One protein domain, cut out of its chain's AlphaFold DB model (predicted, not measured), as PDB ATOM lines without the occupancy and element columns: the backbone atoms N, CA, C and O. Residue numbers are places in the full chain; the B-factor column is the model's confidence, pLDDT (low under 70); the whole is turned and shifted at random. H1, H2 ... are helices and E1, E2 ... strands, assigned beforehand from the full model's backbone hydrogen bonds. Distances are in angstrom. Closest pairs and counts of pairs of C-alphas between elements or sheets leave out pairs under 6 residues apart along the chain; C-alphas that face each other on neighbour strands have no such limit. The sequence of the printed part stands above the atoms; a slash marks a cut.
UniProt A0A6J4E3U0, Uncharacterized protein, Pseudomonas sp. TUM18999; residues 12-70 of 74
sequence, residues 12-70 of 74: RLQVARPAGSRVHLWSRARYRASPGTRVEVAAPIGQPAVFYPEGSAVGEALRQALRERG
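This is residues 12 to 70 of the 74 residues of an uncharacterized protein of Pseudomonas sp. TUM18999 (UniProt A0A6J4E3U0). A flat domain has the short strand pair E2 and E4 in its middle, the pair E1 and E3 to one side and helix H1 to the other. The 59 printed residues run E1, E2, E3, E4, H1, with both pairs antiparallel; the class is mixed. It is compact, with a radius of gyration of the C-alphas of 11.7 A and spans of 34 by 26 by 12 A.

E1, residues 12 to 16, begins at C-alpha 12 (-34.958, 4.849, -35.279). E2 is residues 22 to 24, E3 38 to 42 and E4 49 to 53, 13.7 A long. H1, residues 57 to 68, 16.5 A, ends at C-alpha 68 (-19.101, 20.943, -22.533).

E1 and E3 are antiparallel at 150 degrees, with N 13 and O 41 2.9 A apart, within hydrogen-bond range. E2 and E4 are antiparallel at 143 degrees, with N 23 and O 52 at 2.9 A, within that range. The closest C-alphas of E3 and E4, Val 41 and Ala 49, are 6.7 A apart; those of E4 and H1, Tyr 52 and Gly 59, 5.5 A. H1 and E1 are apart. In H1, every O i to N i+4 pair is within hydrogen-bond range.

The C-alphas farthest apart, Gly 36 and Glu 68, are 34.8 A apart. The printed part has no cut. E2 to E3 is a long link. Residues 18 and 33 have pLDDT under 70.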
ATOM      1  N   ARG A  12     -35.808   6.036 -35.463       82.19
ATOM      2  CA  ARG A  12     -34.958   4.849 -35.279       82.19
ATOM      3  C   ARG A  12     -34.395   4.388 -36.612       82.19
ATOM      4  O   ARG A  12     -35.113   4.352 -37.604       82.19
ATOM      5  N   LEU A  13     -33.128   3.989 -36.624       83.38
ATOM      6  CA  LEU A  13     -32.438   3.540 -37.830       83.38
ATOM      7  C   LEU A  13     -31.892   2.123 -37.645       83.38
ATOM      8  O   LEU A  13     -31.275   1.813 -36.623       83.38
ATOM      9  N   GLN A  14     -32.063   1.279 -38.666       83.25
ATOM     10  CA  GLN A  14     -31.305   0.036 -38.780       83.25
ATOM     11  C   GLN A  14     -29.948   0.317 -39.415       83.25
ATOM     12  O   GLN A  14     -29.851   0.650 -40.595       83.25
ATOM     13  N   VAL A  15     -28.882   0.154 -38.635       79.69
ATOM     14  CA  VAL A  15     -27.519   0.456 -39.077       79.69
ATOM     15  C   VAL A  15     -26.732  -0.837 -39.241       79.69
ATOM     16  O   VAL A  15     -26.637  -1.645 -38.312       79.69
ATOM     17  N   ALA A  16     -26.141  -1.031 -40.424       74.88
ATOM     18  CA  ALA A  16     -25.172  -2.097 -40.649       74.88
ATOM     19  C   ALA A  16     -23.925  -1.802 -39.810       74.88
ATOM     20  O   ALA A  16     -23.260  -0.780 -40.001       74.88
ATOM     21  N   ARG A  17     -23.633  -2.662 -38.831       70.81
ATOM     22  CA  ARG A  17     -22.589  -2.355 -37.862       70.81
ATOM     23  C   ARG A  17     -21.211  -2.824 -38.331       70.81
ATOM     24  O   ARG A  17     -21.059  -3.967 -38.762       70.81
ATOM     25  N   PRO A  18     -20.177  -1.984 -38.174       65.94
ATOM     26  CA  PRO A  18     -18.810  -2.399 -38.380       65.94
ATOM     27  C   PRO A  18     -18.398  -3.306 -37.219       65.94
ATOM     28  O   PRO A  18     -18.807  -3.093 -36.071       65.94
ATOM     29  N   ALA A  19     -17.583  -4.312 -37.529       72.88
ATOM     30  CA  ALA A  19     -17.150  -5.325 -36.576       72.88
ATOM     31  C   ALA A  19     -16.487  -4.720 -35.318       72.88
ATOM     32  O   ALA A  19     -15.936  -3.607 -35.352       72.88
ATOM     33  N   GLY A  20     -16.546  -5.477 -34.217       82.69
ATOM     34  CA  GLY A  20     -15.927  -5.145 -32.930       82.69
ATOM     35  C   GLY A  20     -16.846  -4.422 -31.938       82.69
ATOM     36  O   GLY A  20     -18.051  -4.265 -32.168       82.69
ATOM     37  N   SER A  21     -16.260  -3.997 -30.813       88.88
ATOM     38  CA  SER A  21     -16.931  -3.196 -29.782       88.88
ATOM     39  C   SER A  21     -17.057  -1.731 -30.203       88.88
ATOM     40  O   SER A  21     -16.076  -1.085 -30.584       88.88
ATOM     41  N   ARG A  22     -18.271  -1.186 -30.106       88.81
ATOM     42  CA  ARG A  22     -18.592   0.206 -30.445       88.81
ATOM     43  C   ARG A  22     -19.364   0.868 -29.312       88.81
ATOM     44  O   ARG A  22     -20.173   0.220 -28.654       88.81
ATOM     45  N   VAL A  23     -19.159   2.167 -29.143       91.94
ATOM     46  CA  VAL A  23     -19.903   3.006 -28.201       91.94
ATOM     47  C   VAL A  23     -20.781   3.962 -28.996       91.94
ATOM     48  O   VAL A  23     -20.309   4.602 -29.939       91.94
ATOM     49  N   HIS A  24     -22.063   4.027 -28.642       90.56
ATOM     50  CA  HIS A  24     -22.982   5.019 -29.185       90.56
ATOM     51  C   HIS A  24     -22.743   6.377 -28.528       90.56
ATOM     52  O   HIS A  24     -22.726   6.473 -27.300       90.56
ATOM     53  N   LEU A  25     -22.568   7.417 -29.345       91.31
ATOM     54  CA  LEU A  25     -22.147   8.742 -28.888       91.31
ATOM     55  C   LEU A  25     -23.094   9.337 -27.835       91.31
ATOM     56  O   LEU A  25     -22.631   9.868 -26.826       91.31
ATOM     57  N   TRP A  26     -24.403   9.213 -28.060       90.31
ATOM     58  CA  TRP A  26     -25.424   9.881 -27.251       90.31
ATOM     59  C   TRP A  26     -25.768   9.087 -25.990       90.31
ATOM     60  O   TRP A  26     -25.608   9.576 -24.877       90.31
ATOM     61  N   SER A  27     -26.189   7.827 -26.151       88.69
ATOM     62  CA  SER A  27     -26.673   7.001 -25.032       88.69
ATOM     63  C   SER A  27     -25.567   6.313 -24.232       88.69
ATOM     64  O   SER A  27     -25.849   5.697 -23.210       88.69
ATOM     65  N   ARG A  28     -24.317   6.346 -24.716       90.12
ATOM     66  CA  ARG A  28     -23.181   5.562 -24.195       90.12
ATOM     67  C   ARG A  28     -23.378   4.047 -24.221       90.12
ATOM     68  O   ARG A  28     -22.542   3.315 -23.686       90.12
ATOM     69  N   ALA A  29     -24.452   3.560 -24.838       89.00
ATOM     70  CA  ALA A  29     -24.691   2.136 -24.942       89.00
ATOM     71  C   ALA A  29     -23.533   1.477 -25.703       89.00
ATOM     72  O   ALA A  29     -23.076   1.962 -26.748       89.00
ATOM     73  N   ARG A  30     -23.033   0.384 -25.127       89.56
ATOM     74  CA  ARG A  30     -21.971  -0.429 -25.706       89.56
ATOM     75  C   ARG A  30     -22.597  -1.513 -26.558       89.56
ATOM     76  O   ARG A  30     -23.450  -2.265 -26.098       89.56
ATOM     77  N   TYR A  31     -22.118  -1.622 -27.784       83.56
ATOM     78  CA  TYR A  31     -22.582  -2.604 -28.742       83.56
ATOM     79  C   TYR A  31     -21.418  -3.502 -29.133       83.56
ATOM     80  O   TYR A  31     -20.449  -3.059 -29.752       83.56
ATOM     81  N   ARG A  32     -21.541  -4.785 -28.797       81.81
ATOM     82  CA  ARG A  32     -20.668  -5.856 -29.282       81.81
ATOM     83  C   ARG A  32     -21.465  -6.695 -30.272       81.81
ATOM     84  O   ARG A  32     -22.626  -6.991 -30.029       81.81
ATOM     85  N   ALA A  33     -20.896  -7.002 -31.430       68.06
ATOM     86  CA  ALA A  33     -21.502  -7.917 -32.399       68.06
ATOM     87  C   ALA A  33     -20.485  -8.334 -33.448       68.06
ATOM     88  O   ALA A  33     -19.471  -7.663 -33.670       68.06
ATOM     89  N   SER A  34     -20.841  -9.435 -34.085       70.31
ATOM     90  CA  SER A  34     -20.174 -10.007 -35.233       70.31
ATOM     91  C   SER A  34     -20.367  -9.133 -36.485       70.31
ATOM     92  O   SER A  34     -21.323  -8.354 -36.566       70.31
ATOM     93  N   PRO A  35     -19.462  -9.235 -37.472       70.25
ATOM     94  CA  PRO A  35     -19.656  -8.624 -38.785       70.25
ATOM     95  C   PRO A  35     -21.009  -9.030 -39.395       70.25
ATOM     96  O   PRO A  35     -21.436 -10.172 -39.242       70.25
ATOM     97  N   GLY A  36     -21.677  -8.110 -40.093       71.25
ATOM     98  CA  GLY A  36     -22.939  -8.386 -40.797       71.25
ATOM     99  C   GLY A  36     -24.210  -8.248 -39.951       71.25
ATOM    100  O   GLY A  36     -25.310  -8.292 -40.496       71.25
ATOM    101  N   THR A  37     -24.100  -8.016 -38.641       78.12
ATOM    102  CA  THR A  37     -25.266  -7.745 -37.793       78.12
ATOM    103  C   THR A  37     -25.803  -6.327 -38.027       78.12
ATOM    104  O   THR A  37     -25.050  -5.347 -38.018       78.12
ATOM    105  N   ARG A  38     -27.124  -6.208 -38.192       81.69
ATOM    106  CA  ARG A  38     -27.843  -4.930 -38.120       81.69
ATOM    107  C   ARG A  38     -28.322  -4.697 -36.694       81.69
ATOM    108  O   ARG A  38     -28.731  -5.636 -36.019       81.69
ATOM    109  N   VAL A  39     -28.255  -3.454 -36.237       80.38
ATOM    110  CA  VAL A  39     -28.836  -3.044 -34.953       80.38
ATOM    111  C   VAL A  39     -29.814  -1.910 -35.177       80.38
ATOM    112  O   VAL A  39     -29.560  -1.026 -35.998       80.38
ATOM    113  N   GLU A  40     -30.912  -1.940 -34.434       86.12
ATOM    114  CA  GLU A  40     -31.811  -0.802 -34.319       86.12
ATOM    115  C   GLU A  40     -31.272   0.166 -33.262       86.12
ATOM    116  O   GLU A  40     -30.847  -0.238 -32.176       86.12
ATOM    117  N   VAL A  41     -31.240   1.450 -33.612       84.75
ATOM    118  CA  VAL A  41     -30.656   2.512 -32.790       84.75
ATOM    119  C   VAL A  41     -31.593   3.707 -32.820       84.75
ATOM    120  O   VAL A  41     -32.103   4.061 -33.882       84.75
ATOM    121  N   ALA A  42     -31.793   4.345 -31.668       83.56
ATOM    122  CA  ALA A  42     -32.495   5.621 -31.601       83.56
ATOM    123  C   ALA A  42     -31.700   6.703 -32.349       83.56
ATOM    124  O   ALA A  42     -30.501   6.867 -32.114       83.56
ATOM    125  N   ALA A  43     -32.379   7.429 -33.230       86.06
ATOM    126  CA  ALA A  43     -31.828   8.527 -34.011       86.06
ATOM    127  C   ALA A  43     -32.811   9.715 -34.059       86.06
ATOM    128  O   ALA A  43     -33.275  10.076 -35.142       86.06
ATOM    129  N   PRO A  44     -33.180  10.306 -32.905       84.00
ATOM    130  CA  PRO A  44     -34.050  11.475 -32.892       84.00
ATOM    131  C   PRO A  44     -33.361  12.675 -33.559       84.00
ATOM    132  O   PRO A  44     -32.141  12.699 -33.752       84.00
ATOM    133  N   ILE A  45     -34.146  13.702 -33.893       81.38
ATOM    134  CA  ILE A  45     -33.633  14.932 -34.511       81.38
ATOM    135  C   ILE A  45     -32.485  15.508 -33.666       81.38
ATOM    136  O   ILE A  45     -32.589  15.645 -32.449       81.38
ATOM    137  N   GLY A  46     -31.370  15.825 -34.327       84.06
ATOM    138  CA  GLY A  46     -30.154  16.329 -33.679       84.06
ATOM    139  C   GLY A  46     -29.238  15.250 -33.085       84.06
ATOM    140  O   GLY A  46     -28.115  15.570 -32.704       84.06
ATOM    141  N   GLN A  47     -29.658  13.982 -33.060       87.81
ATOM    142  CA  GLN A  47     -28.869  12.856 -32.548       87.81
ATOM    143  C   GLN A  47     -28.787  11.725 -33.588       87.81
ATOM    144  O   GLN A  47     -29.347  10.647 -33.386       87.81
ATOM    145  N   PRO A  48     -28.094  11.935 -34.725       87.56
ATOM    146  CA  PRO A  48     -27.918  10.888 -35.732       87.56
ATOM    147  C   PRO A  48     -27.193   9.668 -35.153       87.56
ATOM    148  O   PRO A  48     -26.437   9.789 -34.194       87.56
ATOM    149  N   ALA A  49     -27.330   8.492 -35.761       88.50
ATOM    150  CA  ALA A  49     -26.666   7.288 -35.266       88.50
ATOM    151  C   ALA A  49     -25.132   7.379 -35.447       88.50
ATOM    152  O   ALA A  49     -24.584   7.107 -36.521       88.50
ATOM    153  N   VAL A  50     -24.425   7.775 -34.382       89.75
ATOM    154  CA  VAL A  50     -22.969   7.993 -34.373       89.75
ATOM    155  C   VAL A  50     -22.292   7.016 -33.418       89.75
ATOM    156  O   VAL A  50     -22.660   6.897 -32.249       89.75
ATOM    157  N   PHE A  51     -21.256   6.343 -33.923       89.94
ATOM    158  CA  PHE A  51     -20.499   5.336 -33.185       89.94
ATOM    159  C   PHE A  51     -18.993   5.540 -33.303       89.94
ATOM    160  O   PHE A  51     -18.467   5.762 -34.404       89.94
ATOM    161  N   TYR A  52     -18.287   5.328 -32.195       92.38
ATOM    162  CA  TYR A  52     -16.826   5.266 -32.140       92.38
ATOM    163  C   TYR A  52     -16.344   3.927 -31.538       92.38
ATOM    164  O   TYR A  52     -17.128   3.239 -30.877       92.38
ATOM    165  N   PRO A  53     -15.108   3.468 -31.833       92.25
ATOM    166  CA  PRO A  53     -14.555   2.253 -31.226       92.25
ATOM    167  C   PRO A  53     -14.456   2.371 -29.702       92.25
ATOM    168  O   PRO A  53     -14.066   3.420 -29.194       92.25
ATOM    169  N   GLU A  54     -14.759   1.296 -28.974       92.19
ATOM    170  CA  GLU A  54     -14.521   1.256 -27.525       92.19
ATOM    171  C   GLU A  54     -13.030   1.491 -27.211       92.19
ATOM    172  O   GLU A  54     -12.160   0.938 -27.880       92.19
ATOM    173  N   GLY A  55     -12.738   2.354 -26.231       92.88
ATOM    174  CA  GLY A  55     -11.366   2.748 -25.876       92.88
ATOM    175  C   GLY A  55     -10.729   3.802 -26.794       92.88
ATOM    176  O   GLY A  55      -9.567   4.153 -26.606       92.88
ATOM    177  N   SER A  56     -11.455   4.334 -27.783       94.62
ATOM    178  CA  SER A  56     -10.935   5.391 -28.655       94.62
ATOM    179  C   SER A  56     -10.809   6.727 -27.917       94.62
ATOM    180  O   SER A  56     -11.816   7.367 -27.621       94.62
ATOM    181  N   ALA A  57      -9.574   7.200 -27.714       95.56
ATOM    182  CA  ALA A  57      -9.300   8.506 -27.106       95.56
ATOM    183  C   ALA A  57      -9.973   9.666 -27.861       95.56
ATOM    184  O   ALA A  57     -10.554  10.556 -27.249       95.56
ATOM    185  N   VAL A  58      -9.962   9.626 -29.199       94.75
ATOM    186  CA  VAL A  58     -10.625  10.634 -30.043       94.75
ATOM    187  C   VAL A  58     -12.145  10.604 -29.862       94.75
ATOM    188  O   VAL A  58     -12.777  11.655 -29.795       94.75
ATOM    189  N   GLY A  59     -12.739   9.411 -29.762       93.19
ATOM    190  CA  GLY A  59     -14.175   9.263 -29.525       93.19
ATOM    191  C   GLY A  59     -14.609   9.829 -28.172       93.19
ATOM    192  O   GLY A  59     -15.596  10.561 -28.097       93.19
ATOM    193  N   GLU A  60     -13.830   9.562 -27.123       94.25
ATOM    194  CA  GLU A  60     -14.071  10.122 -25.789       94.25
ATOM    195  C   GLU A  60     -13.881  11.647 -25.760       94.25
ATOM    196  O   GLU A  60     -14.716  12.356 -25.198       94.25
ATOM    197  N   ALA A  61     -12.846  12.171 -26.426       94.88
ATOM    198  CA  ALA A  61     -12.610  13.612 -26.530       94.88
ATOM    199  C   ALA A  61     -13.753  14.337 -27.261       94.88
ATOM    200  O   ALA A  61     -14.226  15.372 -26.795       94.88
ATOM    201  N   LEU A  62     -14.251  13.771 -28.368       93.44
ATOM    202  CA  LEU A  62     -15.410  14.312 -29.083       93.44
ATOM    203  C   LEU A  62     -16.643  14.369 -28.176       93.44
ATOM    204  O   LEU A  62     -17.321  15.393 -28.120       93.44
ATOM    205  N   ARG A  63     -16.931  13.282 -27.451       92.06
ATOM    206  CA  ARG A  63     -18.056  13.241 -26.512       92.06
ATOM    207  C   ARG A  63     -17.915  14.320 -25.439       92.06
ATOM    208  O   ARG A  63     -18.883  15.018 -25.146       92.06
ATOM    209  N   GLN A  64     -16.726  14.454 -24.857       92.75
ATOM    210  CA  GLN A  64     -16.456  15.452 -23.829       92.75
ATOM    211  C   GLN A  64     -16.693  16.875 -24.356       92.75
ATOM    212  O   GLN A  64     -17.424  17.634 -23.724       92.75
ATOM    213  N   ALA A  65     -16.196  17.187 -25.555       93.56
ATOM    214  CA  ALA A  65     -16.407  18.482 -26.196       93.56
ATOM    215  C   ALA A  65     -17.894  18.775 -26.482       93.56
ATOM    216  O   ALA A  65     -18.350  19.908 -26.338       93.56
ATOM    217  N   LEU A  66     -18.681  17.767 -26.875       91.56
ATOM    218  CA  LEU A  66     -20.126  17.933 -27.081       91.56
ATOM    219  C   LEU A  66     -20.878  18.166 -25.767       91.56
ATOM    220  O   LEU A  66     -21.823  18.956 -25.735       91.56
ATOM    221  N   ARG A  67     -20.442  17.520 -24.682       89.69
ATOM    222  CA  ARG A  67     -21.013  17.705 -23.346       89.69
ATOM    223  C   ARG A  67     -20.723  19.094 -22.787       89.69
ATOM    224  O   ARG A  67     -21.633  19.738 -22.284       89.69
ATOM    225  N   GLU A  68     -19.496  19.583 -22.938       92.25
ATOM    226  CA  GLU A  68     -19.101  20.943 -22.533       92.25
ATOM    227  C   GLU A  68     -19.898  22.030 -23.266       92.25
ATOM    228  O   GLU A  68     -20.140  23.104 -22.726       92.25
ATOM    229  N   ARG A  69     -20.362  21.727 -24.481       89.88
ATOM    230  CA  ARG A  69     -21.211  22.611 -25.287       89.88
ATOM    231  C   ARG A  69     -22.711  22.437 -25.024       89.88
ATOM    232  O   ARG A  69     -23.505  23.086 -25.696       89.88
ATOM    233  N   GLY A  70     -23.107  21.553 -24.103       87.19
ATOM    234  CA  GLY A  70     -24.511  21.276 -23.777       87.19
ATOM    235  C   GLY A  70     -25.294  20.544 -24.875       87.19
ATOM    236  O   GLY A  70     -26.521  20.555 -24.860       87.19
TER     237      GLY A  70